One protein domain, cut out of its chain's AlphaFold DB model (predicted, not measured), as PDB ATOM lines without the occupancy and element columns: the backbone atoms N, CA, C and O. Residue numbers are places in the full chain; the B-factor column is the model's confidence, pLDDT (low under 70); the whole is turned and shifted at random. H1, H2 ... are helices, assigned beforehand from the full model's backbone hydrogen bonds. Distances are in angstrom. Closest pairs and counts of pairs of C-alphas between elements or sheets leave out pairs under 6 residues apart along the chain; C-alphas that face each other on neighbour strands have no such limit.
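AT A GLANCE: This is residues 110 to 156 and 164 to 217 of the 713 residues of the protein "Hypothetical protein" of Polarella glacialis (UniProt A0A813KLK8). One very long helix, H5, makes most of the length; four short helices are spread loosely about its first part, H4 turning off at a corner where H5 begins, H2 close to that same end, H3 past it, and H1 off to one side of the first half of H5, apart from it. Residues 186 to 208 and 210 to 216 stick out free. The 101 printed residues, with five named helices in the order H1 to H5 and no named strand, are all helix and extended: radius of gyration of the C-alphas 23.3 A, spans 77 by 34 by 15 A.

IN THESE COORDINATES: H5, residues 173 to 215, runs 62.7 A from C-alpha 173 at (36.218, 18.072, -53.409) to C-alpha 215 at (8.260, 45.186, -4.228). H4 is residues 164 to 171, 10.5 A; H3 136 to 148, 19.3 A; H2 131 to 134, 5.2 A; H1 117 to 124, 9.9 A.

HOW THE PARTS SIT: H4 and H5 are close but not clearly touching, C-alphas 170 and 176 closest at 6.1 A, and about perpendicular at 77 degrees. So close too are H2 and H5, C-alphas 133 and 174 closest at 7.6 A, and H2 and H3, C-alphas 132 and 138 closest at 6.6 A. H3 and H5 are apart, and H1 is apart from each other helix. Every O i to N i+4 pair is within hydrogen-bond range in H1, H4 and H5, and 8 of 9 in H3; H2 is too short for one.

THE WHOLE: The C-alphas of Asn 148 and Cys 217 are farthest apart, 77.9 A. Residues 157 to 163 are not printed, a gap of 11.7 A between C-alphas 156 and 164. Of the links printed whole, none is long. Residues 110 to 115 have pLDDT under 70.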
ATOM      1  N   LEU A 110      28.638  11.107 -22.720       53.62
ATOM      2  CA  LEU A 110      28.864  11.342 -24.153       53.62
ATOM      3  C   LEU A 110      29.568  12.677 -24.435       53.62
ATOM      4  O   LEU A 110      30.418  12.746 -25.314       53.62
ATOM      5  N   LEU A 111      29.295  13.718 -23.642       55.09
ATOM      6  CA  LEU A 111      29.984  15.013 -23.756       55.09
ATOM      7  C   LEU A 111      31.422  15.006 -23.203       55.09
ATOM      8  O   LEU A 111      32.167  15.954 -23.441       55.09
ATOM      9  N   SER A 112      31.807  13.968 -22.453       61.03
ATOM     10  CA  SER A 112      33.127  13.861 -21.810       61.03
ATOM     11  C   SER A 112      34.138  12.998 -22.572       61.03
ATOM     12  O   SER A 112      35.330  13.053 -22.270       61.03
ATOM     13  N   GLN A 113      33.698  12.212 -23.562       56.56
ATOM     14  CA  GLN A 113      34.607  11.480 -24.445       56.56
ATOM     15  C   GLN A 113      35.055  12.386 -25.602       56.56
ATOM     16  O   GLN A 113      34.248  13.180 -26.092       56.56
ATOM     17  N   PRO A 114      36.317  12.294 -26.068       57.81
ATOM     18  CA  PRO A 114      36.705  12.934 -27.320       57.81
ATOM     19  C   PRO A 114      35.775  12.412 -28.423       57.81
ATOM     20  O   PRO A 114      35.757  11.212 -28.691       57.81
ATOM     21  N   CYS A 115      34.945  13.300 -28.988       64.38
ATOM     22  CA  CYS A 115      33.964  12.956 -30.020       64.38
ATOM     23  C   CYS A 115      34.733  12.314 -31.180       64.38
ATOM     24  O   CYS A 115      35.574  12.966 -31.797       64.38
ATOM     25  N   ASN A 116      34.518  11.018 -31.407       79.62
ATOM     26  CA  ASN A 116      35.062  10.339 -32.574       79.62
ATOM     27  C   ASN A 116      34.402  10.962 -33.809       79.62
ATOM     28  O   ASN A 116      33.174  11.012 -33.863       79.62
ATOM     29  N   ASP A 117      35.195  11.424 -34.777       77.81
ATOM     30  CA  ASP A 117      34.697  12.106 -35.977       77.81
ATOM     31  C   ASP A 117      33.605  11.294 -36.689       77.81
ATOM     32  O   ASP A 117      32.609  11.871 -37.116       77.81
ATOM     33  N   ASP A 118      33.711   9.961 -36.720       80.12
ATOM     34  CA  ASP A 118      32.691   9.091 -37.326       80.12
ATOM     35  C   ASP A 118      31.340   9.132 -36.584       80.12
ATOM     36  O   ASP A 118      30.280   9.014 -37.202       80.12
ATOM     37  N   ILE A 119      31.363   9.302 -35.257       79.88
ATOM     38  CA  ILE A 119      30.152   9.450 -34.436       79.88
ATOM     39  C   ILE A 119      29.543  10.826 -34.690       79.88
ATOM     40  O   ILE A 119      28.340  10.935 -34.918       79.88
ATOM     41  N   CYS A 120      30.366  11.879 -34.713       77.81
ATOM     42  CA  CYS A 120      29.867  13.223 -34.978       77.81
ATOM     43  C   CYS A 120      29.289  13.321 -36.419       77.81
ATOM     44  O   CYS A 120      28.251  13.945 -36.630       77.81
ATOM     45  N   GLU A 121      29.889  12.638 -37.402       83.00
ATOM     46  CA  GLU A 121      29.374  12.501 -38.776       83.00
ATOM     47  C   GLU A 121      28.023  11.777 -38.835       83.00
ATOM     48  O   GLU A 121      27.057  12.340 -39.354       83.00
ATOM     49  N   LYS A 122      27.910  10.578 -38.252       80.75
ATOM     50  CA  LYS A 122      26.684   9.768 -38.355       80.75
ATOM     51  C   LYS A 122      25.541  10.244 -37.462       80.75
ATOM     52  O   LYS A 122      24.396  10.251 -37.901       80.75
ATOM     53  N   GLU A 123      25.826  10.603 -36.214       79.31
ATOM     54  CA  GLU A 123      24.786  10.887 -35.215       79.31
ATOM     55  C   GLU A 123      24.416  12.368 -35.153       79.31
ATOM     56  O   GLU A 123      23.257  12.709 -34.921       79.31
ATOM     57  N   LEU A 124      25.387  13.260 -35.367       74.31
ATOM     58  CA  LEU A 124      25.178  14.706 -35.248       74.31
ATOM     59  C   LEU A 124      25.016  15.399 -36.608       74.31
ATOM     60  O   LEU A 124      24.900  16.627 -36.645       74.31
ATOM     61  N   GLY A 125      25.004  14.628 -37.702       75.31
ATOM     62  CA  GLY A 125      24.797  15.112 -39.065       75.31
ATOM     63  C   GLY A 125      25.950  15.963 -39.592       75.31
ATOM     64  O   GLY A 125      25.710  16.908 -40.344       75.31
ATOM     65  N   TYR A 126      27.190  15.693 -39.166       80.50
ATOM     66  CA  TYR A 126      28.328  16.473 -39.652       80.50
ATOM     67  C   TYR A 126      28.571  16.139 -41.129       80.50
ATOM     68  O   TYR A 126      28.409  14.982 -41.526       80.50
ATOM     69  N   PRO A 127      29.004  17.116 -41.948       81.81
ATOM     70  CA  PRO A 127      29.401  16.846 -43.324       81.81
ATOM     71  C   PRO A 127      30.431  15.714 -43.365       81.81
ATOM     72  O   PRO A 127      31.518  15.847 -42.800       81.81
ATOM     73  N   CYS A 128      30.073  14.597 -43.994       83.69
ATOM     74  CA  CYS A 128      30.923  13.415 -44.049       83.69
ATOM     75  C   CYS A 128      32.032  13.607 -45.083       83.69
ATOM     76  O   CYS A 128      31.808  14.172 -46.159       83.69
ATOM     77  N   TRP A 129      33.224  13.101 -44.778       85.75
ATOM     78  CA  TRP A 129      34.225  12.899 -45.819       85.75
ATOM     79  C   TRP A 129      33.749  11.784 -46.760       85.75
ATOM     80  O   TRP A 129      33.313  10.742 -46.264       85.75
ATOM     81  N   PRO A 130      33.848  11.958 -48.091       85.31
ATOM     82  CA  PRO A 130      33.692  10.849 -49.024       85.31
ATOM     83  C   PRO A 130      34.616   9.695 -48.629       85.31
ATOM     84  O   PRO A 130      35.752   9.943 -48.220       85.31
ATOM     85  N   ASP A 131      34.159   8.450 -48.773       88.12
ATOM     86  CA  ASP A 131      34.927   7.272 -48.337       88.12
ATOM     87  C   ASP A 131      36.307   7.197 -49.004       88.12
ATOM     88  O   ASP A 131      37.292   6.821 -48.373       88.12
ATOM     89  N   GLU A 132      36.408   7.666 -50.248       90.06
ATOM     90  CA  GLU A 132      37.671   7.799 -50.979       90.06
ATOM     91  C   GLU A 132      38.677   8.701 -50.250       90.06
ATOM     92  O   GLU A 132      39.867   8.409 -50.244       90.06
ATOM     93  N   MET A 133      38.217   9.771 -49.593       89.88
ATOM     94  CA  MET A 133      39.077  10.706 -48.856       89.88
ATOM     95  C   MET A 133      39.491  10.189 -47.482       89.88
ATOM     96  O   MET A 133      40.393  10.763 -46.868       89.88
ATOM     97  N   LYS A 134      38.847   9.129 -46.983       88.06
ATOM     98  CA  LYS A 134      39.256   8.474 -45.736       88.06
ATOM     99  C   LYS A 134      40.544   7.664 -45.924       88.06
ATOM    100  O   LYS A 134      41.235   7.403 -44.941       88.06
ATOM    101  N   ASP A 135      40.899   7.309 -47.163       92.50
ATOM    102  CA  ASP A 135      42.169   6.657 -47.491       92.50
ATOM    103  C   ASP A 135      43.353   7.645 -47.344       92.50
ATOM    104  O   ASP A 135      43.415   8.653 -48.053       92.50
ATOM    105  N   PRO A 136      44.353   7.369 -46.483       89.38
ATOM    106  CA  PRO A 136      45.560   8.193 -46.375       89.38
ATOM    107  C   PRO A 136      46.340   8.345 -47.692       89.38
ATOM    108  O   PRO A 136      47.111   9.300 -47.852       89.38
ATOM    109  N   ASP A 137      46.193   7.407 -48.632       94.50
ATOM    110  CA  ASP A 137      46.825   7.475 -49.950       94.50
ATOM    111  C   ASP A 137      46.092   8.417 -50.912       94.50
ATOM    112  O   ASP A 137      46.714   8.911 -51.860       94.50
ATOM    113  N   TYR A 138      44.810   8.716 -50.668       93.06
ATOM    114  CA  TYR A 138      44.027   9.640 -51.489       93.06
ATOM    115  C   TYR A 138      44.705  11.003 -51.561       93.06
ATOM    116  O   TYR A 138      45.044  11.464 -52.648       93.06
ATOM    117  N   PHE A 139      45.009  11.615 -50.410       90.94
ATOM    118  CA  PHE A 139      45.634  12.939 -50.376       90.94
ATOM    119  C   PHE A 139      47.025  12.942 -51.008       90.94
ATOM    120  O   PHE A 139      47.398  13.923 -51.645       90.94
ATOM    121  N   ARG A 140      47.788  11.846 -50.900       93.50
ATOM    122  CA  ARG A 140      49.092  11.731 -51.571       93.50
ATOM    123  C   ARG A 140      48.941  11.724 -53.092       93.50
ATOM    124  O   ARG A 140      49.642  12.473 -53.770       93.50
ATOM    125  N   LYS A 141      48.015  10.920 -53.625       95.12
ATOM    126  CA  LYS A 141      47.719  10.862 -55.066       95.12
ATOM    127  C   LYS A 141      47.148  12.188 -55.567       95.12
ATOM    128  O   LYS A 141      47.575  12.681 -56.606       95.12
ATOM    129  N   GLU A 142      46.242  12.785 -54.805       92.88
ATOM    130  CA  GLU A 142      45.562  14.030 -55.147       92.88
ATOM    131  C   GLU A 142      46.519  15.228 -55.142       92.88
ATOM    132  O   GLU A 142      46.554  15.992 -56.103       92.88
ATOM    133  N   LEU A 143      47.376  15.358 -54.125       92.19
ATOM    134  CA  LEU A 143      48.418  16.391 -54.091       92.19
ATOM    135  C   LEU A 143      49.430  16.214 -55.227       92.19
ATOM    136  O   LEU A 143      49.871  17.202 -55.813       92.19
ATOM    137  N   LEU A 144      49.781  14.971 -55.576       94.38
ATOM    138  CA  LEU A 144      50.668  14.691 -56.706       94.38
ATOM    139  C   LEU A 144      50.024  15.097 -58.042       94.38
ATOM    140  O   LEU A 144      50.688  15.733 -58.861       94.38
ATOM    141  N   ARG A 145      48.734  14.788 -58.242       94.75
ATOM    142  CA  ARG A 145      47.957  15.240 -59.409       94.75
ATOM    143  C   ARG A 145      47.878  16.760 -59.458       94.75
ATOM    144  O   ARG A 145      48.207  17.340 -60.485       94.75
ATOM    145  N   MET A 146      47.554  17.413 -58.340       91.12
ATOM    146  CA  MET A 146      47.492  18.876 -58.270       91.12
ATOM    147  C   MET A 146      48.838  19.557 -58.536       91.12
ATOM    148  O   MET A 146      48.864  20.708 -58.967       91.12
ATOM    149  N   ARG A 147      49.956  18.879 -58.264       92.81
ATOM    150  CA  ARG A 147      51.292  19.409 -58.540       92.81
ATOM    151  C   ARG A 147      51.706  19.238 -59.998       92.81
ATOM    152  O   ARG A 147      52.378  20.113 -60.531       92.81
ATOM    153  N   ASN A 148      51.356  18.108 -60.612       95.62
ATOM    154  CA  ASN A 148      51.955  17.688 -61.878       95.62
ATOM    155  C   ASN A 148      51.009  17.794 -63.087       95.62
ATOM    156  O   ASN A 148      51.503  17.833 -64.210       95.62
ATOM    157  N   ASP A 149      49.688  17.812 -62.888       94.44
ATOM    158  CA  ASP A 149      48.703  17.794 -63.974       94.44
ATOM    159  C   ASP A 149      47.936  19.131 -64.070       94.44
ATOM    160  O   ASP A 149      47.071  19.411 -63.232       94.44
ATOM    161  N   PRO A 150      48.195  19.955 -65.107       92.31
ATOM    162  CA  PRO A 150      47.476  21.210 -65.345       92.31
ATOM    163  C   PRO A 150      45.975  21.036 -65.591       92.31
ATOM    164  O   PRO A 150      45.213  21.979 -65.392       92.31
ATOM    165  N   ARG A 151      45.530  19.848 -66.027       89.88
ATOM    166  CA  ARG A 151      44.100  19.559 -66.208       89.88
ATOM    167  C   ARG A 151      43.402  19.377 -64.867       89.88
ATOM    168  O   ARG A 151      42.244  19.756 -64.728       89.88
ATOM    169  N   HIS A 152      44.115  18.809 -63.895       90.12
ATOM    170  CA  HIS A 152      43.608  18.572 -62.547       90.12
ATOM    171  C   HIS A 152      43.707  19.819 -61.668       90.12
ATOM    172  O   HIS A 152      42.819  20.090 -60.865       90.12
ATOM    173  N   ASN A 153      44.768  20.612 -61.843       91.12
ATOM    174  CA  ASN A 153      44.944  21.885 -61.160       91.12
ATOM    175  C   ASN A 153      45.168  23.034 -62.159       91.12
ATOM    176  O   ASN A 153      46.310  23.342 -62.513       91.12
ATOM    177  N   PRO A 154      44.090  23.741 -62.541       92.00
ATOM    178  CA  PRO A 154      44.167  24.935 -63.382       92.00
ATOM    179  C   PRO A 154      45.009  26.078 -62.791       92.00
ATOM    180  O   PRO A 154      45.275  27.059 -63.485       92.00
ATOM    181  N   ASN A 155      45.402  25.989 -61.516       93.06
ATOM    182  CA  ASN A 155      46.195  27.008 -60.836       93.06
ATOM    183  C   ASN A 155      47.708  26.811 -60.966       93.06
ATOM    184  O   ASN A 155      48.462  27.613 -60.413       93.06
ATOM    185  N   ILE A 156      48.185  25.771 -61.660       93.75
ATOM    186  CA  ILE A 156      49.625  25.603 -61.892       93.75
ATOM    187  C   ILE A 156      50.145  26.827 -62.663       93.75
ATOM    188  O   ILE A 156      49.757  27.077 -63.802       93.75
ATOM    189  N   GLU A 164      40.684  33.878 -59.102       82.44
ATOM    190  CA  GLU A 164      40.458  32.593 -59.766       82.44
ATOM    191  C   GLU A 164      41.186  31.449 -59.065       82.44
ATOM    192  O   GLU A 164      40.631  30.351 -58.978       82.44
ATOM    193  N   PHE A 165      42.372  31.711 -58.505       90.06
ATOM    194  CA  PHE A 165      43.131  30.718 -57.749       90.06
ATOM    195  C   PHE A 165      42.285  30.164 -56.601       90.06
ATOM    196  O   PHE A 165      42.074  28.953 -56.495       90.06
ATOM    197  N   TRP A 166      41.731  31.058 -55.780       86.50
ATOM    198  CA  TRP A 166      40.896  30.689 -54.639       86.50
ATOM    199  C   TRP A 166      39.563  30.081 -55.063       86.50
ATOM    200  O   TRP A 166      39.080  29.157 -54.412       86.50
ATOM    201  N   ASN A 167      38.990  30.537 -56.176       82.44
ATOM    202  CA  ASN A 167      37.774  29.949 -56.726       82.44
ATOM    203  C   ASN A 167      37.987  28.490 -57.151       82.44
ATOM    204  O   ASN A 167      37.145  27.646 -56.856       82.44
ATOM    205  N   VAL A 168      39.102  28.188 -57.818       85.88
ATOM    206  CA  VAL A 168      39.468  26.826 -58.227       85.88
ATOM    207  C   VAL A 168      39.829  25.977 -57.008       85.88
ATOM    208  O   VAL A 168      39.354  24.851 -56.894       85.88
ATOM    209  N   ALA A 169      40.580  26.525 -56.049       87.50
ATOM    210  CA  ALA A 169      40.923  25.820 -54.816       87.50
ATOM    211  C   ALA A 169      39.670  25.447 -54.005       87.50
ATOM    212  O   ALA A 169      39.542  24.313 -53.554       87.50
ATOM    213  N   ALA A 170      38.700  26.360 -53.887       85.44
ATOM    214  CA  ALA A 170      37.430  26.110 -53.206       85.44
ATOM    215  C   ALA A 170      36.528  25.098 -53.939       85.44
ATOM    216  O   ALA A 170      35.612  24.545 -53.330       85.44
ATOM    217  N   ARG A 171      36.767  24.839 -55.233       84.06
ATOM    218  CA  ARG A 171      36.027  23.832 -56.015       84.06
ATOM    219  C   ARG A 171      36.516  22.408 -55.773       84.06
ATOM    220  O   ARG A 171      35.774  21.474 -56.087       84.06
ATOM    221  N   LEU A 172      37.722  22.244 -55.226       88.44
ATOM    222  CA  LEU A 172      38.291  20.930 -54.954       88.44
ATOM    223  C   LEU A 172      37.384  20.158 -53.985       88.44
ATOM    224  O   LEU A 172      36.934  20.734 -52.989       88.44
ATOM    225  N   PRO A 173      37.134  18.859 -54.230       85.25
ATOM    226  CA  PRO A 173      36.218  18.072 -53.409       85.25
ATOM    227  C   PRO A 173      36.520  18.138 -51.901       85.25
ATOM    228  O   PRO A 173      35.613  18.340 -51.096       85.25
ATOM    229  N   TRP A 174      37.794  18.059 -51.501       87.44
ATOM    230  CA  TRP A 174      38.194  18.131 -50.088       87.44
ATOM    231  C   TRP A 174      38.029  19.537 -49.488       87.44
ATOM    232  O   TRP A 174      37.662  19.676 -48.321       87.44
ATOM    233  N   ALA A 175      38.260  20.588 -50.279       88.81
ATOM    234  CA  ALA A 175      38.095  21.969 -49.833       88.81
ATOM    235  C   ALA A 175      36.617  22.282 -49.573       88.81
ATOM    236  O   ALA A 175      36.292  22.933 -48.581       88.81
ATOM    237  N   LYS A 176      35.711  21.745 -50.401       84.06
ATOM    238  CA  LYS A 176      34.261  21.830 -50.173       84.06
ATOM    239  C   LYS A 176      33.858  21.202 -48.844       84.06
ATOM    240  O   LYS A 176      33.134  21.832 -48.080       84.06
ATOM    241  N   VAL A 177      34.352  19.999 -48.539       84.38
ATOM    242  CA  VAL A 177      34.063  19.327 -47.259       84.38
ATOM    243  C   VAL A 177      34.548  20.172 -46.078       84.38
ATOM    244  O   VAL A 177      33.798  20.365 -45.123       84.38
ATOM    245  N   LEU A 178      35.755  20.744 -46.157       86.75
ATOM    246  CA  LEU A 178      36.279  21.635 -45.113       86.75
ATOM    247  C   LEU A 178      35.427  22.893 -44.932       86.75
ATOM    248  O   LEU A 178      35.065  23.214 -43.802       86.75
ATOM    249  N   LEU A 179      35.067  23.569 -46.025       85.12
ATOM    250  CA  LEU A 179      34.219  24.762 -45.975       85.12
ATOM    251  C   LEU A 179      32.840  24.443 -45.390       85.12
ATOM    252  O   LEU A 179      32.331  25.216 -44.583       85.12
ATOM    253  N   ARG A 180      32.251  23.286 -45.719       80.88
ATOM    254  CA  ARG A 180      30.991  22.838 -45.105       80.88
ATOM    255  C   ARG A 180      31.154  22.538 -43.622       80.88
ATOM    256  O   ARG A 180      30.295  22.929 -42.841       80.88
ATOM    257  N   LYS A 181      32.245  21.878 -43.213       85.31
ATOM    258  CA  LYS A 181      32.535  21.647 -41.789       85.31
ATOM    259  C   LYS A 181      32.673  22.977 -41.046       85.31
ATOM    260  O   LYS A 181      32.081  23.138 -39.983       85.31
ATOM    261  N   GLU A 182      33.383  23.950 -41.608       88.12
ATOM    262  CA  GLU A 182      33.517  25.289 -41.024       88.12
ATOM    263  C   GLU A 182      32.170  26.024 -40.930       88.12
ATOM    264  O   GLU A 182      31.843  26.582 -39.876       88.12
ATOM    265  N   GLN A 183      31.365  25.994 -41.997       81.88
ATOM    266  CA  GLN A 183      30.015  26.564 -42.015       81.88
ATOM    267  C   GLN A 183      29.131  25.918 -40.948       81.88
ATOM    268  O   GLN A 183      28.571  26.625 -40.114       81.88
ATOM    269  N   PHE A 184      29.093  24.586 -40.898       83.88
ATOM    270  CA  PHE A 184      28.339  23.822 -39.909       83.88
ATOM    271  C   PHE A 184      28.741  24.190 -38.472       83.88
ATOM    272  O   PHE A 184      27.891  24.455 -37.620       83.88
ATOM    273  N   TRP A 185      30.043  24.276 -38.184       85.69
ATOM    274  CA  TRP A 185      30.528  24.686 -36.864       85.69
ATOM    275  C   TRP A 185      30.173  26.130 -36.526       85.69
ATOM    276  O   TRP A 185      29.871  26.439 -35.371       85.69
ATOM    277  N   THR A 186      30.194  27.013 -37.517       87.81
ATOM    278  CA  THR A 186      29.797  28.412 -37.354       87.81
ATOM    279  C   THR A 186      28.304  28.520 -37.053       87.81
ATOM    280  O   THR A 186      27.922  29.206 -36.106       87.81
ATOM    281  N   GLU A 187      27.457  27.792 -37.778       81.44
ATOM    282  CA  GLU A 187      26.016  27.713 -37.525       81.44
ATOM    283  C   GLU A 187      25.714  27.143 -36.138       81.44
ATOM    284  O   GLU A 187      24.947  27.736 -35.377       81.44
ATOM    285  N   ARG A 188      26.380  26.049 -35.752       85.19
ATOM    286  CA  ARG A 188      26.238  25.449 -34.420       85.19
ATOM    287  C   ARG A 188      26.687  26.402 -33.318       85.19
ATOM    288  O   ARG A 188      25.994  26.537 -32.310       85.19
ATOM    289  N   ARG A 189      27.811  27.102 -33.506       90.19
ATOM    290  CA  ARG A 189      28.282  28.146 -32.584       90.19
ATOM    291  C   ARG A 189      27.250  29.261 -32.457       90.19
ATOM    292  O   ARG A 189      26.952  29.672 -31.341       90.19
ATOM    293  N   ASN A 190      26.679  29.722 -33.564       87.88
ATOM    294  CA  ASN A 190      25.644  30.754 -33.557       87.88
ATOM    295  C   ASN A 190      24.378  30.282 -32.832       87.88
ATOM    296  O   ASN A 190      23.839  31.025 -32.015       87.88
ATOM    297  N   SER A 191      23.942  29.042 -33.065       84.06
ATOM    298  CA  SER A 191      22.820  28.427 -32.347       84.06
ATOM    299  C   SER A 191      23.092  28.353 -30.842       84.06
ATOM    300  O   SER A 191      22.261  28.765 -30.035       84.06
ATOM    301  N   TRP A 192      24.296  27.928 -30.451       90.44
ATOM    302  CA  TRP A 192      24.705  27.891 -29.050       90.44
ATOM    303  C   TRP A 192      24.749  29.285 -28.417       90.44
ATOM    304  O   TRP A 192      24.239  29.472 -27.317       90.44
ATOM    305  N   LEU A 193      25.287  30.290 -29.116       92.00
ATOM    306  CA  LEU A 193      25.282  31.678 -28.647       92.00
ATOM    307  C   LEU A 193      23.853  32.214 -28.485       92.00
ATOM    308  O   LEU A 193      23.571  32.896 -27.499       92.00
ATOM    309  N   GLN A 194      22.939  31.874 -29.398       87.88
ATOM    310  CA  GLN A 194      21.522  32.218 -29.278       87.88
ATOM    311  C   GLN A 194      20.894  31.558 -28.046       87.88
ATOM    312  O   GLN A 194      20.298  32.258 -27.227       87.88
ATOM    313  N   GLN A 195      21.083  30.251 -27.858       86.94
ATOM    314  CA  GLN A 195      20.602  29.518 -26.682       86.94
ATOM    315  C   GLN A 195      21.173  30.087 -25.379       86.94
ATOM    316  O   GLN A 195      20.427  30.357 -24.441       86.94
ATOM    317  N   TYR A 196      22.480  30.339 -25.333       93.19
ATOM    318  CA  TYR A 196      23.144  30.943 -24.184       93.19
ATOM    319  C   TYR A 196      22.579  32.334 -23.876       93.19
ATOM    320  O   TYR A 196      22.258  32.635 -22.727       93.19
ATOM    321  N   SER A 197      22.374  33.166 -24.901       91.81
ATOM    322  CA  SER A 197      21.759  34.486 -24.739       91.81
ATOM    323  C   SER A 197      20.312  34.404 -24.242       91.81
ATOM    324  O   SER A 197      19.917  35.215 -23.405       91.81
ATOM    325  N   ALA A 198      19.545  33.402 -24.686       88.00
ATOM    326  CA  ALA A 198      18.184  33.152 -24.227       88.00
ATOM    327  C   ALA A 198      18.165  32.720 -22.754       88.00
ATOM    328  O   ALA A 198      17.379  33.249 -21.973       88.00
ATOM    329  N   VAL A 199      19.083  31.840 -22.339       91.06
ATOM    330  CA  VAL A 199      19.239  31.435 -20.931       91.06
ATOM    331  C   VAL A 199      19.643  32.624 -20.061       91.06
ATOM    332  O   VAL A 199      19.065  32.834 -18.995       91.06
ATOM    333  N   LEU A 200      20.601  33.442 -20.506       93.31
ATOM    334  CA  LEU A 200      20.990  34.651 -19.781       93.31
ATOM    335  C   LEU A 200      19.833  35.645 -19.660       93.31
ATOM    336  O   LEU A 200      19.649  36.221 -18.585       93.31
ATOM    337  N   ARG A 201      19.052  35.837 -20.731       90.56
ATOM    338  CA  ARG A 201      17.855  36.685 -20.718       90.56
ATOM    339  C   ARG A 201      16.826  36.154 -19.726       90.56
ATOM    340  O   ARG A 201      16.440  36.899 -18.836       90.56
ATOM    341  N   GLY A 202      16.494  34.864 -19.788       91.50
ATOM    342  CA  GLY A 202      15.580  34.223 -18.839       91.50
ATOM    343  C   GLY A 202      16.064  34.325 -17.390       91.50
ATOM    344  O   GLY A 202      15.284  34.612 -16.490       91.50
ATOM    345  N   ASN A 203      17.368  34.186 -17.135       94.06
ATOM    346  CA  ASN A 203      17.940  34.362 -15.795       94.06
ATOM    347  C   ASN A 203      17.820  35.801 -15.278       94.06
ATOM    348  O   ASN A 203      17.559  35.999 -14.093       94.06
ATOM    349  N   ARG A 204      18.038  36.804 -16.137       95.88
ATOM    350  CA  ARG A 204      17.861  38.219 -15.774       95.88
ATOM    351  C   ARG A 204      16.390  38.547 -15.544       95.88
ATOM    352  O   ARG A 204      16.077  39.111 -14.501       95.88
ATOM    353  N   GLY A 205      15.518  38.108 -16.451       95.06
ATOM    354  CA  GLY A 205      14.073  38.263 -16.334       95.06
ATOM    355  C   GLY A 205      13.539  37.631 -15.052       95.06
ATOM    356  O   GLY A 205      12.815  38.284 -14.318       95.06
ATOM    357  N   ARG A 206      13.992  36.423 -14.685       95.38
ATOM    358  CA  ARG A 206      13.634  35.788 -13.403       95.38
ATOM    359  C   ARG A 206      14.024  36.620 -12.184       95.38
ATOM    360  O   ARG A 206      13.249  36.705 -11.238       95.38
ATOM    361  N   LYS A 207      15.220  37.221 -12.188       96.00
ATOM    362  CA  LYS A 207      15.676  38.086 -11.087       96.00
ATOM    363  C   LYS A 207      14.829  39.355 -10.980       96.00
ATOM    364  O   LYS A 207      14.431  39.716  -9.881       96.00
ATOM    365  N   GLN A 208      14.544  39.996 -12.111       96.75
ATOM    366  CA  GLN A 208      13.703  41.195 -12.169       96.75
ATOM    367  C   GLN A 208      12.260  40.890 -11.764       96.75
ATOM    368  O   GLN A 208      11.690  41.599 -10.947       96.75
ATOM    369  N   LEU A 209      11.698  39.796 -12.279       96.69
ATOM    370  CA  LEU A 209      10.357  39.340 -11.945       96.69
ATOM    371  C   LEU A 209      10.221  39.051 -10.448       96.69
ATOM    372  O   LEU A 209       9.229  39.450  -9.851       96.69
ATOM    373  N   ALA A 210      11.210  38.394  -9.833       96.06
ATOM    374  CA  ALA A 210      11.211  38.162  -8.391       96.06
ATOM    375  C   ALA A 210      11.170  39.486  -7.609       96.06
ATOM    376  O   ALA A 210      10.337  39.636  -6.720       96.06
ATOM    377  N   GLN A 211      11.995  40.462  -7.999       96.69
ATOM    378  CA  GLN A 211      12.016  41.786  -7.376       96.69
ATOM    379  C   GLN A 211      10.673  42.523  -7.534       96.69
ATOM    380  O   GLN A 211      10.114  43.007  -6.559       96.69
ATOM    381  N   ILE A 212      10.100  42.539  -8.740       96.88
ATOM    382  CA  ILE A 212       8.810  43.190  -9.028       96.88
ATOM    383  C   ILE A 212       7.657  42.505  -8.285       96.88
ATOM    384  O   ILE A 212       6.745  43.171  -7.791       96.88
ATOM    385  N   LEU A 213       7.680  41.173  -8.180       95.81
ATOM    386  CA  LEU A 213       6.692  40.433  -7.401       95.81
ATOM    387  C   LEU A 213       6.764  40.802  -5.917       95.81
ATOM    388  O   LEU A 213       5.715  40.922  -5.287       95.81
ATOM    389  N   GLU A 214       7.963  40.988  -5.364       95.44
ATOM    390  CA  GLU A 214       8.177  41.348  -3.959       95.44
ATOM    391  C   GLU A 214       7.809  42.808  -3.652       95.44
ATOM    392  O   GLU A 214       7.056  43.045  -2.698       95.44
ATOM    393  N   ASP A 215       8.293  43.740  -4.477       96.25
ATOM    394  CA  ASP A 215       8.260  45.186  -4.228       96.25
ATOM    395  C   ASP A 215       6.988  45.855  -4.768       96.25
ATOM    396  O   ASP A 215       6.367  46.673  -4.087       96.25
ATOM    397  N   GLU A 216       6.588  45.511  -5.994       94.94
ATOM    398  CA  GLU A 216       5.591  46.275  -6.746       94.94
ATOM    399  C   GLU A 216       4.242  45.567  -6.838       94.94
ATOM    400  O   GLU A 216       3.227  46.240  -6.938       94.94
ATOM    401  N   CYS A 217       4.165  44.235  -6.808       95.56
ATOM    402  CA  CYS A 217       2.917  43.517  -7.095       95.56
ATOM    403  C   CYS A 217       1.915  43.462  -5.929       95.56
ATOM    404  O   CYS A 217       2.261  43.349  -4.746       95.56
TER     405      CYS A 217